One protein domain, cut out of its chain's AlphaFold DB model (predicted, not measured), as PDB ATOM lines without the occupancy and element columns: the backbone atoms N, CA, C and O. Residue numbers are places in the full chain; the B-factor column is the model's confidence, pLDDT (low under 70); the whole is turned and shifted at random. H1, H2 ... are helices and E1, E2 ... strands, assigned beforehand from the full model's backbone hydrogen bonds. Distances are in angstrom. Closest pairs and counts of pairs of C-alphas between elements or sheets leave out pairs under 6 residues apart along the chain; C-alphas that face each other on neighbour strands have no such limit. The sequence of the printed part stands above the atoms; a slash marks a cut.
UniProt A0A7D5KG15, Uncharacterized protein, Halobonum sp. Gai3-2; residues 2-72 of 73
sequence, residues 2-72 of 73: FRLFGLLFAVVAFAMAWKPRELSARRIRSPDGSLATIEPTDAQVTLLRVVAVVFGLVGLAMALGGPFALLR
ATOM      1  N   PHE A   2     119.194 117.481  76.097       70.62
ATOM      2  CA  PHE A   2     120.287 117.386  77.090       70.62
ATOM      3  C   PHE A   2     121.654 116.982  76.526       70.62
ATOM      4  O   PHE A   2     122.671 117.493  76.983       70.62
ATOM      5  N   ARG A   3     121.687 116.131  75.492       83.12
ATOM      6  CA  ARG A   3     122.948 115.703  74.873       83.12
ATOM      7  C   ARG A   3     123.727 116.847  74.226       83.12
ATOM      8  O   ARG A   3     124.934 116.941  74.398       83.12
ATOM      9  N   LEU A   4     123.020 117.736  73.525       87.69
ATOM     10  CA  LEU A   4     123.616 118.898  72.867       87.69
ATOM     11  C   LEU A   4     124.166 119.889  73.899       87.69
ATOM     12  O   LEU A   4     125.277 120.379  73.741       87.69
ATOM     13  N   PHE A   5     123.422 120.125  74.984       86.56
ATOM     14  CA  PHE A   5     123.883 120.967  76.090       86.56
ATOM     15  C   PHE A   5     125.117 120.388  76.785       86.56
ATOM     16  O   PHE A   5     126.073 121.123  77.010       86.56
ATOM     17  N   GLY A   6     125.134 119.081  77.069       86.06
ATOM     18  CA  GLY A   6     126.304 118.414  77.648       86.06
ATOM     19  C   GLY A   6     127.535 118.518  76.748       86.06
ATOM     20  O   GLY A   6     128.628 118.813  77.225       86.06
ATOM     21  N   LEU A   7     127.349 118.363  75.433       90.88
ATOM     22  CA  LEU A   7     128.435 118.456  74.462       90.88
ATOM     23  C   LEU A   7     128.979 119.887  74.340       90.88
ATOM     24  O   LEU A   7     130.189 120.086  74.390       90.88
ATOM     25  N   LEU A   8     128.099 120.889  74.249       91.69
ATOM     26  CA  LEU A   8     128.493 122.303  74.243       91.69
ATOM     27  C   LEU A   8     129.224 122.685  75.534       91.69
ATOM     28  O   LEU A   8     130.263 123.339  75.480       91.69
ATOM     29  N   PHE A   9     128.716 122.237  76.683       90.31
ATOM     30  CA  PHE A   9     129.357 122.460  77.975       90.31
ATOM     31  C   PHE A   9     130.757 121.843  78.022       90.31
ATOM     32  O   PHE A   9     131.704 122.511  78.430       90.31
ATOM     33  N   ALA A  10     130.905 120.607  77.536       89.50
ATOM     34  CA  ALA A  10     132.200 119.942  77.463       89.50
ATOM     35  C   ALA A  10     133.189 120.716  76.580       89.50
ATOM     36  O   ALA A  10     134.310 120.983  77.005       89.50
ATOM     37  N   VAL A  11     132.763 121.141  75.385       92.56
ATOM     38  CA  VAL A  11     133.599 121.926  74.461       92.56
ATOM     39  C   VAL A  11     134.064 123.235  75.101       92.56
ATOM     40  O   VAL A  11     135.253 123.550  75.049       92.56
ATOM     41  N   VAL A  12     133.162 123.980  75.745       89.81
ATOM     42  CA  VAL A  12     133.504 125.245  76.417       89.81
ATOM     43  C   VAL A  12     134.473 125.011  77.576       89.81
ATOM     44  O   VAL A  12     135.456 125.739  77.713       89.81
ATOM     45  N   ALA A  13     134.238 123.975  78.382       89.38
ATOM     46  CA  ALA A  13     135.111 123.630  79.496       89.38
ATOM     47  C   ALA A  13     136.524 123.252  79.012       89.38
ATOM     48  O   ALA A  13     137.513 123.782  79.519       89.38
ATOM     49  N   PHE A  14     136.647 122.434  77.964       90.25
ATOM     50  CA  PHE A  14     137.955 122.111  77.389       90.25
ATOM     51  C   PHE A  14     138.638 123.322  76.737       90.25
ATOM     52  O   PHE A  14     139.854 123.476  76.866       90.25
ATOM     53  N   ALA A  15     137.881 124.229  76.114       89.06
ATOM     54  CA  ALA A  15     138.427 125.483  75.599       89.06
ATOM     55  C   ALA A  15     139.010 126.364  76.725       89.06
ATOM     56  O   ALA A  15     140.107 126.912  76.579       89.06
ATOM     57  N   MET A  16     138.336 126.440  77.880       87.12
ATOM     58  CA  MET A  16     138.846 127.145  79.063       87.12
ATOM     59  C   MET A  16     140.111 126.497  79.643       87.12
ATOM     60  O   MET A  16     141.010 127.208  80.098       87.12
ATOM     61  N   ALA A  17     140.226 125.165  79.585       87.50
ATOM     62  CA  ALA A  17     141.428 124.452  80.020       87.50
ATOM     63  C   ALA A  17     142.663 124.772  79.151       87.50
ATOM     64  O   ALA A  17     143.794 124.764  79.645       87.50
ATOM     65  N   TRP A  18     142.476 125.095  77.867       85.81
ATOM     66  CA  TRP A  18     143.588 125.424  76.969       85.81
ATOM     67  C   TRP A  18     144.228 126.773  77.320       85.81
ATOM     68  O   TRP A  18     145.453 126.865  77.467       85.81
ATOM     69  N   LYS A  19     143.405 127.815  77.510       83.69
ATOM     70  CA  LYS A  19     143.854 129.201  77.749       83.69
ATOM     71  C   LYS A  19     143.356 129.797  79.076       83.69
ATOM     72  O   LYS A  19     142.727 130.854  79.081       83.69
ATOM     73  N   PRO A  20     143.682 129.195  80.231       80.06
ATOM     74  CA  PRO A  20     143.222 129.697  81.524       80.06
ATOM     75  C   PRO A  20     143.802 131.081  81.844       80.06
ATOM     76  O   PRO A  20     143.107 131.916  82.412       80.06
ATOM     77  N   ARG A  21     145.059 131.348  81.457       78.25
ATOM     78  CA  ARG A  21     145.795 132.583  81.788       78.25
ATOM     79  C   ARG A  21     145.172 133.822  81.142       78.25
ATOM     80  O   ARG A  21     144.902 134.802  81.823       78.25
ATOM     81  N   GLU A  22     144.869 133.733  79.849       78.38
ATOM     82  CA  GLU A  22     144.253 134.824  79.081       78.38
ATOM     83  C   GLU A  22     142.838 135.156  79.583       78.38
ATOM     84  O   GLU A  22     142.427 136.310  79.557       78.38
ATOM     85  N   LEU A  23     142.112 134.155  80.089       72.19
ATOM     86  CA  LEU A  23     140.735 134.303  80.570       72.19
ATOM     87  C   LEU A  23     140.628 134.736  82.038       72.19
ATOM     88  O   LEU A  23     139.551 135.132  82.478       72.19
ATOM     89  N   SER A  24     141.713 134.639  82.811       74.00
ATOM     90  CA  SER A  24     141.707 134.908  84.257       74.00
ATOM     91  C   SER A  24     142.572 136.092  84.683       74.00
ATOM     92  O   SER A  24     142.576 136.428  85.868       74.00
ATOM     93  N   ALA A  25     143.249 136.764  83.746       75.94
ATOM     94  CA  ALA A  25     143.961 138.007  84.021       75.94
ATOM     95  C   ALA A  25     142.985 139.077  84.539       75.94
ATOM     96  O   ALA A  25     142.054 139.487  83.840       75.94
ATOM     97  N   ARG A  26     143.190 139.541  85.780       74.44
ATOM     98  CA  ARG A  26     142.354 140.582  86.392       74.44
ATOM     99  C   ARG A  26     143.126 141.886  86.481       74.44
ATOM    100  O   ARG A  26     144.217 141.940  87.046       74.44
ATOM    101  N   ARG A  27     142.521 142.958  85.970       77.69
ATOM    102  CA  ARG A  27     142.953 144.324  86.271       77.69
ATOM    103  C   ARG A  27     142.267 144.768  87.550       77.69
ATOM    104  O   ARG A  27     141.042 144.717  87.642       77.69
ATOM    105  N   ILE A  28     143.055 145.191  88.523       80.62
ATOM    106  CA  ILE A  28     142.577 145.706  89.798       80.62
ATOM    107  C   ILE A  28     142.927 147.184  89.851       80.62
ATOM    108  O   ILE A  28     144.051 147.589  89.552       80.62
ATOM    109  N   ARG A  29     141.935 147.998  90.202       79.19
ATOM    110  CA  ARG A  29     142.150 149.411  90.473       79.19
ATOM    111  C   ARG A  29     142.629 149.543  91.910       79.19
ATOM    112  O   ARG A  29     141.901 149.179  92.831       79.19
ATOM    113  N   SER A  30     143.856 150.010  92.076       75.94
ATOM    114  CA  SER A  30     144.433 150.284  93.384       75.94
ATOM    115  C   SER A  30     143.836 151.588  93.955       75.94
ATOM    116  O   SER A  30     143.393 152.444  93.178       75.94
ATOM    117  N   PRO A  31     143.764 151.757  95.290       79.19
ATOM    118  CA  PRO A  31     143.205 152.958  95.923       79.19
ATOM    119  C   PRO A  31     143.923 154.266  95.552       79.19
ATOM    120  O   PRO A  31     143.338 155.337  95.660       79.19
ATOM    121  N   ASP A  32     145.169 154.174  95.084       83.00
ATOM    122  CA  ASP A  32     145.976 155.286  94.561       83.00
ATOM    123  C   ASP A  32     145.604 155.701  93.120       83.00
ATOM    124  O   ASP A  32     146.204 156.611  92.550       83.00
ATOM    125  N   GLY A  33     144.611 155.043  92.512       76.38
ATOM    126  CA  GLY A  33     144.159 155.301  91.147       76.38
ATOM    127  C   GLY A  33     144.953 154.563  90.066       76.38
ATOM    128  O   GLY A  33     144.544 154.600  88.900       76.38
ATOM    129  N   SER A  34     146.024 153.850  90.427       78.75
ATOM    130  CA  SER A  34     146.795 153.031  89.491       78.75
ATOM    131  C   SER A  34     146.036 151.756  89.093       78.75
ATOM    132  O   SER A  34     145.192 151.229  89.826       78.75
ATOM    133  N   LEU A  35     146.307 151.262  87.882       81.38
ATOM    134  CA  LEU A  35     145.780 149.992  87.391       81.38
ATOM    135  C   LEU A  35     146.877 148.935  87.507       81.38
ATOM    136  O   LEU A  35     147.822 148.932  86.719       81.38
ATOM    137  N   ALA A  36     146.734 148.025  88.465       75.00
ATOM    138  CA  ALA A  36     147.605 146.867  88.599       75.00
ATOM    139  C   ALA A  36     146.982 145.675  87.864       75.00
ATOM    140  O   ALA A  36     145.791 145.395  88.005       75.00
ATOM    141  N   THR A  37     147.776 144.958  87.074       79.19
ATOM    142  CA  THR A  37     147.345 143.669  86.517       79.19
ATOM    143  C   THR A  37     147.878 142.577  87.425       79.19
ATOM    144  O   THR A  37     149.089 142.456  87.582       79.19
ATOM    145  N   ILE A  38     146.979 141.811  88.045       79.88
ATOM    146  CA  ILE A  38     147.376 140.627  88.805       79.88
ATOM    147  C   ILE A  38     147.364 139.450  87.847       79.88
ATOM    148  O   ILE A  38     146.308 139.004  87.387       79.88
ATOM    149  N   GLU A  39     148.563 138.978  87.536       79.50
ATOM    150  CA  GLU A  39     148.752 137.773  86.752       79.50
ATOM    151  C   GLU A  39     148.496 136.547  87.644       79.50
ATOM    152  O   GLU A  39     149.041 136.464  88.749       79.50
ATOM    153  N   PRO A  40     147.641 135.605  87.218       78.56
ATOM    154  CA  PRO A  40     147.391 134.389  87.979       78.56
ATOM    155  C   PRO A  40     148.677 133.576  88.160       78.56
ATOM    156  O   PRO A  40     149.445 133.353  87.218       78.56
ATOM    157  N   THR A  41     148.889 133.098  89.387       86.25
ATOM    158  CA  THR A  41     150.022 132.232  89.740       86.25
ATOM    159  C   THR A  41     149.938 130.899  88.987       86.25
ATOM    160  O   THR A  41     148.840 130.409  88.717       86.25
ATOM    161  N   ASP A  42     151.069 130.242  88.715       86.69
ATOM    162  CA  ASP A  42     151.092 128.944  88.013       86.69
ATOM    163  C   ASP A  42     150.243 127.860  88.705       86.69
ATOM    164  O   ASP A  42     149.600 127.042  88.040       86.69
ATOM    165  N   ALA A  43     150.159 127.890  90.040       88.88
ATOM    166  CA  ALA A  43     149.277 127.010  90.808       88.88
ATOM    167  C   ALA A  43     147.788 127.260  90.503       88.88
ATOM    168  O   ALA A  43     147.028 126.311  90.320       88.88
ATOM    169  N   GLN A  44     147.372 128.528  90.385       84.88
ATOM    170  CA  GLN A  44     145.996 128.898  90.037       84.88
ATOM    171  C   GLN A  44     145.666 128.503  88.596       84.88
ATOM    172  O   GLN A  44     144.585 127.983  88.331       84.88
ATOM    173  N   VAL A  45     146.616 128.692  87.675       90.69
ATOM    174  CA  VAL A  45     146.486 128.257  86.277       90.69
ATOM    175  C   VAL A  45     146.302 126.742  86.205       90.69
ATOM    176  O   VAL A  45     145.371 126.268  85.554       90.69
ATOM    177  N   THR A  46     147.142 125.981  86.906       90.75
ATOM    178  CA  THR A  46     147.053 124.515  86.952       90.75
ATOM    179  C   THR A  46     145.725 124.060  87.549       90.75
ATOM    180  O   THR A  46     145.058 123.200  86.972       90.75
ATOM    181  N   LEU A  47     145.288 124.686  88.644       91.19
ATOM    182  CA  LEU A  47     143.996 124.403  89.263       91.19
ATOM    183  C   LEU A  47     142.833 124.669  88.297       91.19
ATOM    184  O   LEU A  47     141.970 123.806  88.148       91.19
ATOM    185  N   LEU A  48     142.829 125.808  87.592       91.00
ATOM    186  CA  LEU A  48     141.802 126.114  86.590       91.00
ATOM    187  C   LEU A  48     141.753 125.053  85.489       91.00
ATOM    188  O   LEU A  48     140.663 124.656  85.087       91.00
ATOM    189  N   ARG A  49     142.911 124.570  85.020       90.81
ATOM    190  CA  ARG A  49     142.965 123.496  84.016       90.81
ATOM    191  C   ARG A  49     142.340 122.212  84.531       90.81
ATOM    192  O   ARG A  49     141.513 121.633  83.836       90.81
ATOM    193  N   VAL A  50     142.710 121.786  85.739       94.06
ATOM    194  CA  VAL A  50     142.171 120.565  86.354       94.06
ATOM    195  C   VAL A  50     140.657 120.672  86.501       94.06
ATOM    196  O   VAL A  50     139.932 119.788  86.053       94.06
ATOM    197  N   VAL A  51     140.172 121.781  87.058       92.81
ATOM    198  CA  VAL A  51     138.738 122.030  87.244       92.81
ATOM    199  C   VAL A  51     138.005 122.013  85.901       92.81
ATOM    200  O   VAL A  51     137.002 121.317  85.752       92.81
ATOM    201  N   ALA A  52     138.527 122.718  84.900       90.06
ATOM    202  CA  ALA A  52     137.937 122.771  83.568       90.06
ATOM    203  C   ALA A  52     137.898 121.391  82.884       90.06
ATOM    204  O   ALA A  52     136.888 121.039  82.279       90.06
ATOM    205  N   VAL A  53     138.939 120.565  83.038       93.50
ATOM    206  CA  VAL A  53     138.946 119.178  82.541       93.50
ATOM    207  C   VAL A  53     137.887 118.332  83.247       93.50
ATOM    208  O   VAL A  53     137.134 117.629  82.574       93.50
ATOM    209  N   VAL A  54     137.777 118.427  84.576       94.38
ATOM    210  CA  VAL A  54     136.753 117.701  85.350       94.38
ATOM    211  C   VAL A  54     135.352 118.069  84.862       94.38
ATOM    212  O   VAL A  54     134.557 117.183  84.552       94.38
ATOM    213  N   PHE A  55     135.055 119.361  84.716       91.06
ATOM    214  CA  PHE A  55     133.767 119.809  84.184       91.06
ATOM    215  C   PHE A  55     133.548 119.383  82.727       91.06
ATOM    216  O   PHE A  55     132.432 119.006  82.367       91.06
ATOM    217  N   GLY A  56     134.601 119.363  81.908       93.44
ATOM    218  CA  GLY A  56     134.553 118.834  80.547       93.44
ATOM    219  C   GLY A  56     134.100 117.375  80.509       93.44
ATOM    220  O   GLY A  56     133.178 117.029  79.769       93.44
ATOM    221  N   LEU A  57     134.679 116.537  81.373       90.75
ATOM    222  CA  LEU A  57     134.302 115.129  81.520       90.75
ATOM    223  C   LEU A  57     132.865 114.960  82.024       90.75
ATOM    224  O   LEU A  57     132.141 114.105  81.515       90.75
ATOM    225  N   VAL A  58     132.421 115.796  82.967       89.06
ATOM    226  CA  VAL A  58     131.026 115.796  83.441       89.06
ATOM    227  C   VAL A  58     130.064 116.127  82.298       89.06
ATOM    228  O   VAL A  58     129.082 115.409  82.099       89.06
ATOM    229  N   GLY A  59     130.358 117.165  81.508       87.75
ATOM    230  CA  GLY A  59     129.569 117.519  80.326       87.75
ATOM    231  C   GLY A  59     129.476 116.372  79.324       87.75
ATOM    232  O   GLY A  59     128.392 116.063  78.825       87.75
ATOM    233  N   LEU A  60     130.597 115.683  79.097       88.38
ATOM    234  CA  LEU A  60     130.677 114.529  78.206       88.38
ATOM    235  C   LEU A  60     129.842 113.350  78.731       88.38
ATOM    236  O   LEU A  60     129.063 112.764  77.980       88.38
ATOM    237  N   ALA A  61     129.916 113.056  80.030       86.75
ATOM    238  CA  ALA A  61     129.090 112.033  80.669       86.75
ATOM    239  C   ALA A  61     127.591 112.360  80.554       86.75
ATOM    240  O   ALA A  61     126.783 111.482  80.244       86.75
ATOM    241  N   MET A  62     127.200 113.629  80.729       84.06
ATOM    242  CA  MET A  62     125.819 114.061  80.488       84.06
ATOM    243  C   MET A  62     125.418 113.918  79.014       84.06
ATOM    244  O   MET A  62     124.299 113.485  78.725       84.06
ATOM    245  N   ALA A  63     126.327 114.220  78.083       86.00
ATOM    246  CA  ALA A  63     126.085 114.080  76.650       86.00
ATOM    247  C   ALA A  63     125.803 112.626  76.234       86.00
ATOM    248  O   ALA A  63     124.967 112.377  75.362       86.00
ATOM    249  N   LEU A  64     126.444 111.668  76.904       85.44
ATOM    250  CA  LEU A  64     126.311 110.233  76.640       85.44
ATOM    251  C   LEU A  64     125.085 109.579  77.304       85.44
ATOM    252  O   LEU A  64     124.820 108.405  77.066       85.44
ATOM    253  N   GLY A  65     124.282 110.327  78.070       76.69
ATOM    254  CA  GLY A  65     123.083 109.800  78.742       76.69
ATOM    255  C   GLY A  65     123.144 109.815  80.271       76.69
ATOM    256  O   GLY A  65     122.244 109.281  80.915       76.69
ATOM    257  N   GLY A  66     124.159 110.459  80.849       68.19
ATOM    258  CA  GLY A  66     124.319 110.647  82.287       68.19
ATOM    259  C   GLY A  66     125.291 109.647  82.923       68.19
ATOM    260  O   GLY A  66     125.590 108.603  82.343       68.19
ATOM    261  N   PRO A  67     125.770 109.932  84.148       63.00
ATOM    262  CA  PRO A  67     126.752 109.089  84.840       63.00
ATOM    263  C   PRO A  67     126.242 107.656  85.075       63.00
ATOM    264  O   PRO A  67     127.012 106.705  85.029       63.00
ATOM    265  N   PHE A  68     124.926 107.484  85.234       60.50
ATOM    266  CA  PHE A  68     124.286 106.176  85.400       60.50
ATOM    267  C   PHE A  68     124.242 105.326  84.121       60.50
ATOM    268  O   PHE A  68     124.102 104.109  84.218       60.50
ATOM    269  N   ALA A  69     124.357 105.928  82.932       57.38
ATOM    270  CA  ALA A  69     124.448 105.181  81.677       57.38
ATOM    271  C   ALA A  69     125.855 104.587  81.473       57.38
ATOM    272  O   ALA A  69     125.978 103.490  80.943       57.38
ATOM    273  N   LEU A  70     126.895 105.279  81.954       55.47
ATOM    274  CA  LEU A  70     128.291 104.821  81.943       55.47
ATOM    275  C   LEU A  70     128.567 103.702  82.963       55.47
ATOM    276  O   LEU A  70     129.403 102.850  82.708       55.47
ATOM    277  N   LEU A  71     127.844 103.682  84.090       59.22
ATOM    278  CA  LEU A  71     127.915 102.637  85.129       59.22
ATOM    279  C   LEU A  71     127.133 101.351  84.790       59.22
ATOM    280  O   LEU A  71     127.140 100.409  85.577       59.22
ATOM    281  N   ARG A  72     126.397 101.333  83.672       52.19
ATOM    282  CA  ARG A  72     125.551 100.206  83.232       52.19
ATOM    283  C   ARG A  72     126.176  99.356  82.116       52.19
ATOM    284  O   ARG A  72     125.494  98.469  81.606       52.19
TER     285      ARG A  72
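What this domain is: This is residues 2 to 72 of the 73 residues of an uncharacterized protein of Halobonum sp. Gai3-2 (UniProt A0A7D5KG15). A thin hairpin of two short strands, E1 and E2, reaches beyond one end of a pair of long helices, H1 and H3, which pack side by side and run opposite ways. The short helix H2 lies between the helix pair and the hairpin, and the short helix H4 follows H3 at the other end of the rod. The printed part has 71 residues, with four named helices and two named strands in the order H1, H2, E1, E2, H3, H4; the sheet has the order E1 - E2 and is antiparallel, and the class is mostly helix. The whole is only just extended, close to loose, with a radius of gyration of the C-alphas of 16.8 A, and the C-alphas span 59 by 22 by 18 A.

How they stand to each other: E1, residues 26 to 29, and E2, residues 35 to 38, form an antiparallel hairpin, with 146 degrees between their directions. The C-alphas of Arg 27 and Thr 37 face each other at 4.4 A. N 28 and O 36, at 2.8 A, and N 38 and O 26, at 2.9 A, are within hydrogen-bond range. H3, residues 42 to 63, is apart from E1. H2, residues 20 to 24, touches H3 with residues 45 to 49 of H3 alone; their closest C-alphas are those of Pro 20 and Val 45, 5.9 A apart. H1, residues 2 to 18, touches H3 at a shallow tilt of 17 degrees, opposite ways, with the C-alphas of Arg 3 and Ala 63 closest at 4.0 A. H1 and H2 are close but not clearly touching, their closest C-alphas, Met 16 and Leu 23, being 7.6 A apart. H4, residues 67 to 70, is close to H3 but not clearly touching; the closest C-alphas are those of Ala 61 and Pro 67, at 5.6 A. H4 is apart from H1. In H1, H2 and H3 every O i to N i+4 pair is within hydrogen-bond range; H4 is too short for such a pair.

Where its parts are: E1 measures 9.7 A from first to last C-alpha and E2 9.6 A. H3 measures 31.2 A, from C-alpha 42 at (151.092, 128.944, 88.013) to C-alpha 63 at (126.085, 114.080, 76.650). H1 measures 24.6 A and begins with C-alpha 2 at (120.287, 117.386, 77.090). H2 measures 6.1 A and H4 5.4 A, the latter ending with C-alpha 70 at (128.291, 104.821, 81.943).

The domain as a whole: The two C-alphas farthest apart are those of Asp 32 and Arg 72, at 59.8 A. The printed part has no cut, and the five links between its named elements are tight. The mean pLDDT of the printed part is 82.4; residues 66 to 72 are under 70, and H4 has a mean of 59.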